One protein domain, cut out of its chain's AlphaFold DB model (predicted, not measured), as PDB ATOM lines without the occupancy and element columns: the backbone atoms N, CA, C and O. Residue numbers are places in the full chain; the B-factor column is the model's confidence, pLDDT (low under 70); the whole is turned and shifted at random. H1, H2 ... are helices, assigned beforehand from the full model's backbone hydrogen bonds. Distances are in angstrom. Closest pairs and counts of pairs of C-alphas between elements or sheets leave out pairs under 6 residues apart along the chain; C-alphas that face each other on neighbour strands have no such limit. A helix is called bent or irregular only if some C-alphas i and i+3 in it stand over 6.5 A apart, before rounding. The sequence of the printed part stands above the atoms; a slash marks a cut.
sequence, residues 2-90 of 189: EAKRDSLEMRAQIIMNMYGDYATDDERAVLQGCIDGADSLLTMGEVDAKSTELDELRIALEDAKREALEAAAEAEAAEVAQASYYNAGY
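AT A GLANCE: This is residues 2 to 90 of the 189 residues of an uncharacterized protein of Collinsella sp. AM42-18AC (UniProt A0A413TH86). One very long helix, H3, runs the whole length of the domain; a helical hairpin of H1 and H2 packs beside its first part, where H1 touches residues 47 to 68 of H3, and the far end, residues 69 to 90, sticks out as a free arm. The three helices make a small up-and-down bundle, each running against the one before it, with H1 touching both others and H2 close to H3 but not clearly touching it. The printed part has 89 residues with three named helices, in the order H1, H2, H3, and no named strand; the class is all helix. The whole is extended, with a radius of gyration of the C-alphas of 19.3 A, and its outline is a rod of 69 by 18 by 18 A, its length made by H3 with its arm.

IN THESE COORDINATES: Find C-alpha 44 at (20.178, 40.797, -3.545); from there H3, residues 44 to 89, runs 64.8 A to C-alpha 89 at (-44.315, 45.655, -0.417). Go back to C-alpha 2 at (19.121, 31.100, -5.912), where H1, residues 2 to 22, begins; it is 29.7 A long, with a kink of 47 degrees near residue 16. H2, residues 25 to 40, is 21.9 A long, with a kink of 42 degrees near residue 34. H1 and H2 are irregular: C-alphas 18 and 21 are 8.0 A apart, and so are C-alphas 36 and 39.

HOW THE PARTS SIT: Start at H3 and look at Lys 65: H1 touches H3 here, the closest C-alphas being those of Tyr 22 and Lys 65, 5.8 A apart. The two run the same way at a shallow tilt of 12 degrees. Next look at Glu 9 and Ile 35, whose C-alphas, 4.6 A apart, are the closest of H1 and H2. These helices touch and form a hairpin, running opposite ways at a shallow tilt of 17 degrees. H2 and H3 are close but not clearly touching: their closest C-alphas, those of Glu 27 and Leu 57, are 7.4 A apart, and they run opposite ways at a shallow tilt of 25 degrees. In H3 every O i to N i+4 pair is within hydrogen-bond range; in H1 it is 15 of 17 and in H2 10 of 12.

THE WHOLE: The C-alphas of Leu 42 and Tyr 90, the two farthest apart, are 69.0 A from each other. Without the free residues 69 to 90, the body of 67 residues spans 37 by 18 by 18 A. The printed part has no cut, and the links H1 to H2 and H2 to H3 are tight. The mean pLDDT of the printed part is 86.5; look to residue 79 and residues 81 to 90 for the values under 70.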
ATOM      1  N   GLU A   2      20.029  32.055  -5.247       79.31
ATOM      2  CA  GLU A   2      19.121  31.100  -5.912       79.31
ATOM      3  C   GLU A   2      17.955  30.643  -5.013       79.31
ATOM      4  O   GLU A   2      16.826  31.018  -5.270       79.31
ATOM      5  N   ALA A   3      18.229  30.084  -3.828       84.06
ATOM      6  CA  ALA A   3      17.170  29.701  -2.877       84.06
ATOM      7  C   ALA A   3      16.207  30.835  -2.448       84.06
ATOM      8  O   ALA A   3      15.075  30.571  -2.054       84.06
ATOM      9  N   LYS A   4      16.642  32.106  -2.483       83.81
ATOM     10  CA  LYS A   4      15.741  33.242  -2.224       83.81
ATOM     11  C   LYS A   4      14.867  33.554  -3.446       83.81
ATOM     12  O   LYS A   4      13.738  33.981  -3.248       83.81
ATOM     13  N   ARG A   5      15.369  33.351  -4.670       86.50
ATOM     14  CA  ARG A   5      14.604  33.511  -5.918       86.50
ATOM     15  C   ARG A   5      13.546  32.418  -6.044       86.50
ATOM     16  O   ARG A   5      12.380  32.759  -6.192       86.50
ATOM     17  N   ASP A   6      13.912  31.159  -5.801       87.00
ATOM     18  CA  ASP A   6      12.965  30.030  -5.763       87.00
ATOM     19  C   ASP A   6      11.860  30.271  -4.721       87.00
ATOM     20  O   ASP A   6      10.682  29.967  -4.917       87.00
ATOM     21  N   SER A   7      12.232  30.881  -3.588       90.06
ATOM     22  CA  SER A   7      11.277  31.267  -2.554       90.06
ATOM     23  C   SER A   7      10.320  32.381  -2.995       90.06
ATOM     24  O   SER A   7       9.217  32.437  -2.448       90.06
ATOM     25  N   LEU A   8      10.710  33.274  -3.910       92.38
ATOM     26  CA  LEU A   8       9.816  34.300  -4.460       92.38
ATOM     27  C   LEU A   8       8.803  33.677  -5.415       92.38
ATOM     28  O   LEU A   8       7.611  33.938  -5.267       92.38
ATOM     29  N   GLU A   9       9.259  32.814  -6.323       93.00
ATOM     30  CA  GLU A   9       8.394  32.087  -7.259       93.00
ATOM     31  C   GLU A   9       7.342  31.262  -6.503       93.00
ATOM     32  O   GLU A   9       6.138  31.417  -6.721       93.00
ATOM     33  N   MET A  10       7.773  30.458  -5.522       92.81
ATOM     34  CA  MET A  10       6.855  29.646  -4.720       92.81
ATOM     35  C   MET A  10       5.840  30.507  -3.952       92.81
ATOM     36  O   MET A  10       4.659  30.159  -3.887       92.81
ATOM     37  N   ARG A  11       6.268  31.638  -3.374       95.56
ATOM     38  CA  ARG A  11       5.358  32.561  -2.673       95.56
ATOM     39  C   ARG A  11       4.351  33.193  -3.628       95.56
ATOM     40  O   ARG A  11       3.168  33.228  -3.292       95.56
ATOM     41  N   ALA A  12       4.791  33.637  -4.802       95.69
ATOM     42  CA  ALA A  12       3.916  34.198  -5.824       95.69
ATOM     43  C   ALA A  12       2.870  33.176  -6.292       95.69
ATOM     44  O   ALA A  12       1.686  33.501  -6.352       95.69
ATOM     45  N   GLN A  13       3.264  31.914  -6.500       95.50
ATOM     46  CA  GLN A  13       2.338  30.842  -6.868       95.50
ATOM     47  C   GLN A  13       1.286  30.567  -5.781       95.50
ATOM     48  O   GLN A  13       0.111  30.370  -6.090       95.50
ATOM     49  N   ILE A  14       1.685  30.564  -4.503       96.12
ATOM     50  CA  ILE A  14       0.753  30.379  -3.377       96.12
ATOM     51  C   ILE A  14      -0.256  31.529  -3.325       96.12
ATOM     52  O   ILE A  14      -1.456  31.280  -3.208       96.12
ATOM     53  N   ILE A  15       0.215  32.775  -3.439       95.88
ATOM     54  CA  ILE A  15      -0.649  33.961  -3.417       95.88
ATOM     55  C   ILE A  15      -1.621  33.926  -4.599       95.88
ATOM     56  O   ILE A  15      -2.821  34.105  -4.404       95.88
ATOM     57  N   MET A  16      -1.137  33.603  -5.798       95.44
ATOM     58  CA  MET A  16      -1.961  33.485  -6.998       95.44
ATOM     59  C   MET A  16      -3.044  32.406  -6.854       95.44
ATOM     60  O   MET A  16      -4.199  32.651  -7.187       95.44
ATOM     61  N   ASN A  17      -2.720  31.244  -6.283       96.06
ATOM     62  CA  ASN A  17      -3.697  30.171  -6.073       96.06
ATOM     63  C   ASN A  17      -4.753  30.508  -5.008       96.06
ATOM     64  O   ASN A  17      -5.896  30.074  -5.117       96.06
ATOM     65  N   MET A  18      -4.377  31.231  -3.949       95.88
ATOM     66  CA  MET A  18      -5.282  31.531  -2.831       95.88
ATOM     67  C   MET A  18      -6.127  32.787  -3.042       95.88
ATOM     68  O   MET A  18      -7.240  32.872  -2.505       95.88
ATOM     69  N   TYR A  19      -5.574  33.760  -3.766       96.25
ATOM     70  CA  TYR A  19      -6.122  35.106  -3.877       96.25
ATOM     71  C   TYR A  19      -6.269  35.612  -5.314       96.25
ATOM     72  O   TYR A  19      -6.769  36.716  -5.502       96.25
ATOM     73  N   GLY A  20      -5.875  34.833  -6.327       93.94
ATOM     74  CA  GLY A  20      -5.906  35.267  -7.725       93.94
ATOM     75  C   GLY A  20      -7.271  35.797  -8.156       93.94
ATOM     76  O   GLY A  20      -7.336  36.834  -8.806       93.94
ATOM     77  N   ASP A  21      -8.363  35.164  -7.731       96.25
ATOM     78  CA  ASP A  21      -9.739  35.588  -8.044       96.25
ATOM     79  C   ASP A  21     -10.117  36.976  -7.505       96.25
ATOM     80  O   ASP A  21     -11.043  37.593  -8.022       96.25
ATOM     81  N   TYR A  22      -9.382  37.483  -6.515       95.50
ATOM     82  CA  TYR A  22      -9.585  38.801  -5.906       95.50
ATOM     83  C   TYR A  22      -8.562  39.841  -6.384       95.50
ATOM     84  O   TYR A  22      -8.687  41.012  -6.044       95.50
ATOM     85  N   ALA A  23      -7.555  39.418  -7.151       95.81
ATOM     86  CA  ALA A  23      -6.516  40.288  -7.680       95.81
ATOM     87  C   ALA A  23      -6.972  40.993  -8.962       95.81
ATOM     88  O   ALA A  23      -7.570  40.373  -9.848       95.81
ATOM     89  N   THR A  24      -6.614  42.268  -9.084       96.06
ATOM     90  CA  THR A  24      -6.730  43.043 -10.325       96.06
ATOM     91  C   THR A  24      -5.766  42.529 -11.399       96.06
ATOM     92  O   THR A  24      -4.812  41.804 -11.111       96.06
ATOM     93  N   ASP A  25      -5.982  42.924 -12.654       96.44
ATOM     94  CA  ASP A  25      -5.116  42.515 -13.767       96.44
ATOM     95  C   ASP A  25      -3.652  42.946 -13.566       96.44
ATOM     96  O   ASP A  25      -2.739  42.179 -13.876       96.44
ATOM     97  N   ASP A  26      -3.422  44.126 -12.983       95.81
ATOM     98  CA  ASP A  26      -2.078  44.636 -12.685       95.81
ATOM     99  C   ASP A  26      -1.395  43.810 -11.583       95.81
ATOM    100  O   ASP A  26      -0.239  43.407 -11.716       95.81
ATOM    101  N   GLU A  27      -2.118  43.479 -10.514       96.50
ATOM    102  CA  GLU A  27      -1.616  42.642  -9.417       96.50
ATOM    103  C   GLU A  27      -1.343  41.206  -9.884       96.50
ATOM    104  O   GLU A  27      -0.337  40.593  -9.511       96.50
ATOM    105  N   ARG A  28      -2.198  40.678 -10.770       95.88
ATOM    106  CA  ARG A  28      -1.968  39.395 -11.440       95.88
ATOM    107  C   ARG A  28      -0.724  39.446 -12.319       95.88
ATOM    108  O   ARG A  28       0.051  38.493 -12.304       95.88
ATOM    109  N   ALA A  29      -0.496  40.542 -13.039       94.81
ATOM    110  CA  ALA A  29       0.708  40.722 -13.843       94.81
ATOM    111  C   ALA A  29       1.979  40.776 -12.977       94.81
ATOM    112  O   ALA A  29       3.000  40.204 -13.364       94.81
ATOM    113  N   VAL A  30       1.924  41.387 -11.787       93.56
ATOM    114  CA  VAL A  30       3.041  41.395 -10.823       93.56
ATOM    115  C   VAL A  30       3.353  39.984 -10.315       93.56
ATOM    116  O   VAL A  30       4.520  39.580 -10.305       93.56
ATOM    117  N   LEU A  31       2.329  39.213  -9.936       95.31
ATOM    118  CA  LEU A  31       2.487  37.821  -9.495       95.31
ATOM    119  C   LEU A  31       3.032  36.934 -10.616       95.31
ATOM    120  O   LEU A  31       3.996  36.204 -10.397       95.31
ATOM    121  N   GLN A  32       2.478  37.056 -11.823       94.81
ATOM    122  CA  GLN A  32       2.928  36.306 -12.993       94.81
ATOM    123  C   GLN A  32       4.372  36.663 -13.367       94.81
ATOM    124  O   GLN A  32       5.180  35.780 -13.631       94.81
ATOM    125  N   GLY A  33       4.745  37.943 -13.290       92.12
ATOM    126  CA  GLY A  33       6.123  38.387 -13.501       92.12
ATOM    127  C   GLY A  33       7.106  37.832 -12.463       92.12
ATOM    128  O   GLY A  33       8.264  37.582 -12.794       92.12
ATOM    129  N   CYS A  34       6.661  37.600 -11.224       92.38
ATOM    130  CA  CYS A  34       7.476  36.926 -10.211       92.38
ATOM    131  C   CYS A  34       7.600  35.421 -10.473       92.38
ATOM    132  O   CYS A  34       8.669  34.868 -10.228       92.38
ATOM    133  N   ILE A  35       6.548  34.775 -10.983       92.88
ATOM    134  CA  ILE A  35       6.561  33.349 -11.333       92.88
ATOM    135  C   ILE A  35       7.479  33.093 -12.537       92.88
ATOM    136  O   ILE A  35       8.343  32.228 -12.482       92.88
ATOM    137  N   ASP A  36       7.353  33.895 -13.596       91.25
ATOM    138  CA  ASP A  36       8.085  33.674 -14.851       91.25
ATOM    139  C   ASP A  36       9.512  34.255 -14.840       91.25
ATOM    140  O   ASP A  36      10.332  33.925 -15.699       91.25
ATOM    141  N   GLY A  37       9.800  35.183 -13.919       83.62
ATOM    142  CA  GLY A  37      10.941  36.093 -14.022       83.62
ATOM    143  C   GLY A  37      11.858  36.178 -12.805       83.62
ATOM    144  O   GLY A  37      12.808  36.966 -12.853       83.62
ATOM    145  N   ALA A  38      11.642  35.408 -11.731       78.81
ATOM    146  CA  ALA A  38      12.479  35.481 -10.521       78.81
ATOM    147  C   ALA A  38      13.978  35.232 -10.798       78.81
ATOM    148  O   ALA A  38      14.841  35.843 -10.159       78.81
ATOM    149  N   ASP A  39      14.295  34.413 -11.803       80.12
ATOM    150  CA  ASP A  39      15.664  34.113 -12.235       80.12
ATOM    151  C   ASP A  39      16.408  35.305 -12.847       80.12
ATOM    152  O   ASP A  39      17.643  35.344 -12.836       80.12
ATOM    153  N   SER A  40      15.674  36.308 -13.338       86.19
ATOM    154  CA  SER A  40      16.246  37.503 -13.969       86.19
ATOM    155  C   SER A  40      16.809  38.528 -12.974       86.19
ATOM    156  O   SER A  40      17.544  39.428 -13.379       86.19
ATOM    157  N   LEU A  41      16.516  38.391 -11.675       87.25
ATOM    158  CA  LEU A  41      16.948  39.325 -10.629       87.25
ATOM    159  C   LEU A  41      18.439  39.143 -10.330       87.25
ATOM    160  O   LEU A  41      18.835  38.134  -9.752       87.25
ATOM    161  N   LEU A  42      19.294  40.105 -10.670       89.69
ATOM    162  CA  LEU A  42      20.753  39.928 -10.634       89.69
ATOM    163  C   LEU A  42      21.373  40.227  -9.265       89.69
ATOM    164  O   LEU A  42      22.458  39.728  -8.954       89.69
ATOM    165  N   THR A  43      20.689  41.007  -8.434       91.38
ATOM    166  CA  THR A  43      21.208  41.511  -7.161       91.38
ATOM    167  C   THR A  43      20.333  41.108  -5.975       91.38
ATOM    168  O   THR A  43      19.131  40.886  -6.096       91.38
ATOM    169  N   MET A  44      20.932  41.050  -4.781       89.06
ATOM    170  CA  MET A  44      20.178  40.797  -3.545       89.06
ATOM    171  C   MET A  44      19.162  41.916  -3.256       89.06
ATOM    172  O   MET A  44      18.088  41.636  -2.743       89.06
ATOM    173  N   GLY A  45      19.482  43.165  -3.621       91.38
ATOM    174  CA  GLY A  45      18.583  44.304  -3.427       91.38
ATOM    175  C   GLY A  45      17.299  44.195  -4.249       91.38
ATOM    176  O   GLY A  45      16.231  44.507  -3.739       91.38
ATOM    177  N   GLU A  46      17.379  43.692  -5.483       90.81
ATOM    178  CA  GLU A  46      16.198  43.430  -6.319       90.81
ATOM    179  C   GLU A  46      15.332  42.302  -5.743       90.81
ATOM    180  O   GLU A  46      14.109  42.412  -5.728       90.81
ATOM    181  N   VAL A  47      15.960  41.244  -5.216       90.38
ATOM    182  CA  VAL A  47      15.266  40.128  -4.551       90.38
ATOM    183  C   VAL A  47      14.558  40.595  -3.278       90.38
ATOM    184  O   VAL A  47      13.401  40.246  -3.060       90.38
ATOM    185  N   ASP A  48      15.226  41.392  -2.443       91.31
ATOM    186  CA  ASP A  48      14.635  41.900  -1.203       91.31
ATOM    187  C   ASP A  48      13.522  42.928  -1.502       91.31
ATOM    188  O   ASP A  48      12.477  42.891  -0.856       91.31
ATOM    189  N   ALA A  49      13.679  43.776  -2.528       92.88
ATOM    190  CA  ALA A  49      12.622  44.683  -2.982       92.88
ATOM    191  C   ALA A  49      11.385  43.919  -3.480       92.88
ATOM    192  O   ALA A  49      10.270  44.212  -3.051       92.88
ATOM    193  N   LYS A  50      11.582  42.890  -4.317       92.50
ATOM    194  CA  LYS A  50      10.492  42.028  -4.796       92.50
ATOM    195  C   LYS A  50       9.837  41.226  -3.677       92.50
ATOM    196  O   LYS A  50       8.630  41.015  -3.710       92.50
ATOM    197  N   SER A  51      10.602  40.811  -2.667       93.19
ATOM    198  CA  SER A  51      10.045  40.161  -1.479       93.19
ATOM    199  C   SER A  51       9.088  41.080  -0.725       93.19
ATOM    200  O   SER A  51       8.017  40.622  -0.340       93.19
ATOM    201  N   THR A  52       9.471  42.342  -0.517       94.94
ATOM    202  CA  THR A  52       8.626  43.338   0.156       94.94
ATOM    203  C   THR A  52       7.358  43.616  -0.648       94.94
ATOM    204  O   THR A  52       6.273  43.590  -0.083       94.94
ATOM    205  N   GLU A  53       7.479  43.785  -1.968       94.38
ATOM    206  CA  GLU A  53       6.331  43.978  -2.865       94.38
ATOM    207  C   GLU A  53       5.344  42.799  -2.787       94.38
ATOM    208  O   GLU A  53       4.139  43.004  -2.697       94.38
ATOM    209  N   LEU A  54       5.843  41.557  -2.734       95.19
ATOM    210  CA  LEU A  54       5.020  40.354  -2.554       95.19
ATOM    211  C   LEU A  54       4.319  40.289  -1.187       95.19
ATOM    212  O   LEU A  54       3.200  39.782  -1.105       95.19
ATOM    213  N   ASP A  55       4.960  40.770  -0.119       95.69
ATOM    214  CA  ASP A  55       4.348  40.832   1.214       95.69
ATOM    215  C   ASP A  55       3.239  41.886   1.278       95.69
ATOM    216  O   ASP A  55       2.156  41.605   1.792       95.69
ATOM    217  N   GLU A  56       3.479  43.066   0.709       96.12
ATOM    218  CA  GLU A  56       2.473  44.127   0.597       96.12
ATOM    219  C   GLU A  56       1.282  43.668  -0.252       96.12
ATOM    220  O   GLU A  56       0.131  43.809   0.166       96.12
ATOM    221  N   LEU A  57       1.556  43.034  -1.395       96.75
ATOM    222  CA  LEU A  57       0.531  42.511  -2.289       96.75
ATOM    223  C   LEU A  57      -0.321  41.437  -1.612       96.75
ATOM    224  O   LEU A  57      -1.540  41.420  -1.754       96.75
ATOM    225  N   ARG A  58       0.297  40.549  -0.829       96.81
ATOM    226  CA  ARG A  58      -0.441  39.542  -0.065       96.81
ATOM    227  C   ARG A  58      -1.410  40.181   0.929       96.81
ATOM    228  O   ARG A  58      -2.535  39.707   1.038       96.81
ATOM    229  N   ILE A  59      -0.977  41.213   1.654       97.12
ATOM    230  CA  ILE A  59      -1.827  41.916   2.626       97.12
ATOM    231  C   ILE A  59      -3.001  42.582   1.906       97.12
ATOM    232  O   ILE A  59      -4.147  42.384   2.303       97.12
ATOM    233  N   ALA A  60      -2.727  43.291   0.806       95.69
ATOM    234  CA  ALA A  60      -3.763  43.925  -0.006       95.69
ATOM    235  C   ALA A  60      -4.794  42.907  -0.522       95.69
ATOM    236  O   ALA A  60      -5.995  43.143  -0.445       95.69
ATOM    237  N   LEU A  61      -4.341  41.735  -0.972       96.69
ATOM    238  CA  LEU A  61      -5.215  40.669  -1.461       96.69
ATOM    239  C   LEU A  61      -5.989  39.943  -0.348       96.69
ATOM    240  O   LEU A  61      -7.119  39.501  -0.565       96.69
ATOM    241  N   GLU A  62      -5.412  39.821   0.848       96.44
ATOM    242  CA  GLU A  62      -6.117  39.329   2.037       96.44
ATOM    243  C   GLU A  62      -7.241  40.286   2.457       96.44
ATOM    244  O   GLU A  62      -8.334  39.831   2.811       96.44
ATOM    245  N   ASP A  63      -6.993  41.594   2.372       95.81
ATOM    246  CA  ASP A  63      -7.995  42.633   2.606       95.81
ATOM    247  C   ASP A  63      -9.074  42.622   1.518       95.81
ATOM    248  O   ASP A  63     -10.253  42.507   1.847       95.81
ATOM    249  N   ALA A  64      -8.693  42.603   0.237       95.19
ATOM    250  CA  ALA A  64      -9.626  42.548  -0.888       95.19
ATOM    251  C   ALA A  64     -10.533  41.311  -0.832       95.19
ATOM    252  O   ALA A  64     -11.738  41.400  -1.056       95.19
ATOM    253  N   LYS A  65      -9.985  40.144  -0.467       95.44
ATOM    254  CA  LYS A  65     -10.781  38.929  -0.258       95.44
ATOM    255  C   LYS A  65     -11.789  39.094   0.875       95.44
ATOM    256  O   LYS A  65     -12.921  38.629   0.750       95.44
ATOM    257  N   ARG A  66     -11.389  39.716   1.987       95.38
ATOM    258  CA  ARG A  66     -12.284  39.968   3.122       95.38
ATOM    259  C   ARG A  66     -13.403  40.922   2.731       95.38
ATOM    260  O   ARG A  66     -14.556  40.598   2.981       95.38
ATOM    261  N   GLU A  67     -13.065  42.030   2.079       94.69
ATOM    262  CA  GLU A  67     -14.035  43.011   1.587       94.69
ATOM    263  C   GLU A  67     -14.995  42.386   0.572       94.69
ATOM    264  O   GLU A  67     -16.199  42.590   0.668       94.69
ATOM    265  N   ALA A  68     -14.501  41.555  -0.350       93.06
ATOM    266  CA  ALA A  68     -15.346  40.851  -1.310       93.06
ATOM    267  C   ALA A  68     -16.309  39.864  -0.631       93.06
ATOM    268  O   ALA A  68     -17.466  39.761  -1.033       93.06
ATOM    269  N   LEU A  69     -15.854  39.142   0.399       91.50
ATOM    270  CA  LEU A  69     -16.705  38.234   1.173       91.50
ATOM    271  C   LEU A  69     -17.734  38.990   2.021       91.50
ATOM    272  O   LEU A  69     -18.876  38.549   2.114       91.50
ATOM    273  N   GLU A  70     -17.353  40.118   2.618       92.31
ATOM    274  CA  GLU A  70     -18.260  40.977   3.382       92.31
ATOM    275  C   GLU A  70     -19.302  41.629   2.468       92.31
ATOM    276  O   GLU A  70     -20.490  41.557   2.765       92.31
ATOM    277  N   ALA A  71     -18.893  42.147   1.308       90.31
ATOM    278  CA  ALA A  71     -19.799  42.685   0.300       90.31
ATOM    279  C   ALA A  71     -20.729  41.608  -0.276       90.31
ATOM    280  O   ALA A  71     -21.900  41.882  -0.522       90.31
ATOM    281  N   ALA A  72     -20.246  40.374  -0.467       88.25
ATOM    282  CA  ALA A  72     -21.090  39.255  -0.881       88.25
ATOM    283  C   ALA A  72     -22.115  38.890   0.203       88.25
ATOM    284  O   ALA A  72     -23.282  38.685  -0.114       88.25
ATOM    285  N   ALA A  73     -21.707  38.865   1.475       87.94
ATOM    286  CA  ALA A  73     -22.610  38.624   2.596       87.94
ATOM    287  C   ALA A  73     -23.622  39.767   2.782       87.94
ATOM    288  O   ALA A  73     -24.785  39.511   3.082       87.94
ATOM    289  N   GLU A  74     -23.213  41.021   2.581       83.12
ATOM    290  CA  GLU A  74     -24.109  42.177   2.605       83.12
ATOM    291  C   GLU A  74     -25.072  42.151   1.417       83.12
ATOM    292  O   GLU A  74     -26.253  42.420   1.601       83.12
ATOM    293  N   ALA A  75     -24.615  41.770   0.223       82.88
ATOM    294  CA  ALA A  75     -25.473  41.592  -0.943       82.88
ATOM    295  C   ALA A  75     -26.480  40.453  -0.735       82.88
ATOM    296  O   ALA A  75     -27.651  40.631  -1.048       82.88
ATOM    297  N   GLU A  76     -26.065  39.326  -0.149       79.06
ATOM    298  CA  GLU A  76     -26.959  38.226   0.230       79.06
ATOM    299  C   GLU A  76     -27.959  38.682   1.303       79.06
ATOM    300  O   GLU A  76     -29.160  38.460   1.175       79.06
ATOM    301  N   ALA A  77     -27.507  39.406   2.330       75.12
ATOM    302  CA  ALA A  77     -28.382  39.973   3.352       75.12
ATOM    303  C   ALA A  77     -29.342  41.025   2.774       75.12
ATOM    304  O   ALA A  77     -30.494  41.092   3.196       75.12
ATOM    305  N   ALA A  78     -28.900  41.821   1.800       74.88
ATOM    306  CA  ALA A  78     -29.706  42.804   1.090       74.88
ATOM    307  C   ALA A  78     -30.687  42.141   0.123       74.88
ATOM    308  O   ALA A  78     -31.800  42.634  -0.005       74.88
ATOM    309  N   GLU A  79     -30.336  41.022  -0.514       69.94
ATOM    310  CA  GLU A  79     -31.252  40.214  -1.321       69.94
ATOM    311  C   GLU A  79     -32.300  39.552  -0.427       69.94
ATOM    312  O   GLU A  79     -33.488  39.650  -0.711       69.94
ATOM    313  N   VAL A  80     -31.906  38.971   0.709       70.56
ATOM    314  CA  VAL A  80     -32.838  38.438   1.713       70.56
ATOM    315  C   VAL A  80     -33.719  39.558   2.269       70.56
ATOM    316  O   VAL A  80     -34.929  39.381   2.406       70.56
ATOM    317  N   ALA A  81     -33.158  40.741   2.530       67.12
ATOM    318  CA  ALA A  81     -33.905  41.909   2.979       67.12
ATOM    319  C   ALA A  81     -34.812  42.468   1.879       67.12
ATOM    320  O   ALA A  81     -35.926  42.872   2.186       67.12
ATOM    321  N   GLN A  82     -34.405  42.464   0.613       58.72
ATOM    322  CA  GLN A  82     -35.207  42.924  -0.514       58.72
ATOM    323  C   GLN A  82     -36.287  41.906  -0.862       58.72
ATOM    324  O   GLN A  82     -37.403  42.319  -1.131       58.72
ATOM    325  N   ALA A  83     -36.025  40.605  -0.772       56.66
ATOM    326  CA  ALA A  83     -37.034  39.556  -0.832       56.66
ATOM    327  C   ALA A  83     -38.020  39.708   0.335       56.66
ATOM    328  O   ALA A  83     -39.233  39.645   0.133       56.66
ATOM    329  N   SER A  84     -37.527  40.039   1.537       54.72
ATOM    330  CA  SER A  84     -38.376  40.401   2.678       54.72
ATOM    331  C   SER A  84     -39.141  41.708   2.450       54.72
ATOM    332  O   SER A  84     -40.283  41.817   2.877       54.72
ATOM    333  N   TYR A  85     -38.570  42.680   1.732       45.91
ATOM    334  CA  TYR A  85     -39.184  43.968   1.418       45.91
ATOM    335  C   TYR A  85     -40.145  43.871   0.235       45.91
ATOM    336  O   TYR A  85     -41.101  44.622   0.180       45.91
ATOM    337  N   TYR A  86     -39.958  42.933  -0.691       44.03
ATOM    338  CA  TYR A  86     -40.921  42.598  -1.734       44.03
ATOM    339  C   TYR A  86     -42.109  41.857  -1.113       44.03
ATOM    340  O   TYR A  86     -43.258  42.135  -1.449       44.03
ATOM    341  N   ASN A  87     -41.842  41.019  -0.106       47.97
ATOM    342  CA  ASN A  87     -42.867  40.457   0.768       47.97
ATOM    343  C   ASN A  87     -43.544  41.549   1.635       47.97
ATOM    344  O   ASN A  87     -44.756  41.539   1.816       47.97
ATOM    345  N   ALA A  88     -42.802  42.571   2.085       41.91
ATOM    346  CA  ALA A  88     -43.335  43.729   2.813       41.91
ATOM    347  C   ALA A  88     -43.928  44.827   1.903       41.91
ATOM    348  O   ALA A  88     -44.635  45.705   2.381       41.91
ATOM    349  N   GLY A  89     -43.689  44.799   0.595       37.38
ATOM    350  CA  GLY A  89     -44.315  45.655  -0.417       37.38
ATOM    351  C   GLY A  89     -45.720  45.167  -0.763       37.38
ATOM    352  O   GLY A  89     -46.551  45.937  -1.238       37.38
ATOM    353  N   TYR A  90     -46.016  43.915  -0.405       39.69
ATOM    354  CA  TYR A  90     -47.360  43.428  -0.135       39.69
ATOM    355  C   TYR A  90     -47.703  43.570   1.359       39.69
ATOM    356  O   TYR A  90     -48.316  42.695   1.962       39.69
TER     357      TYR A  90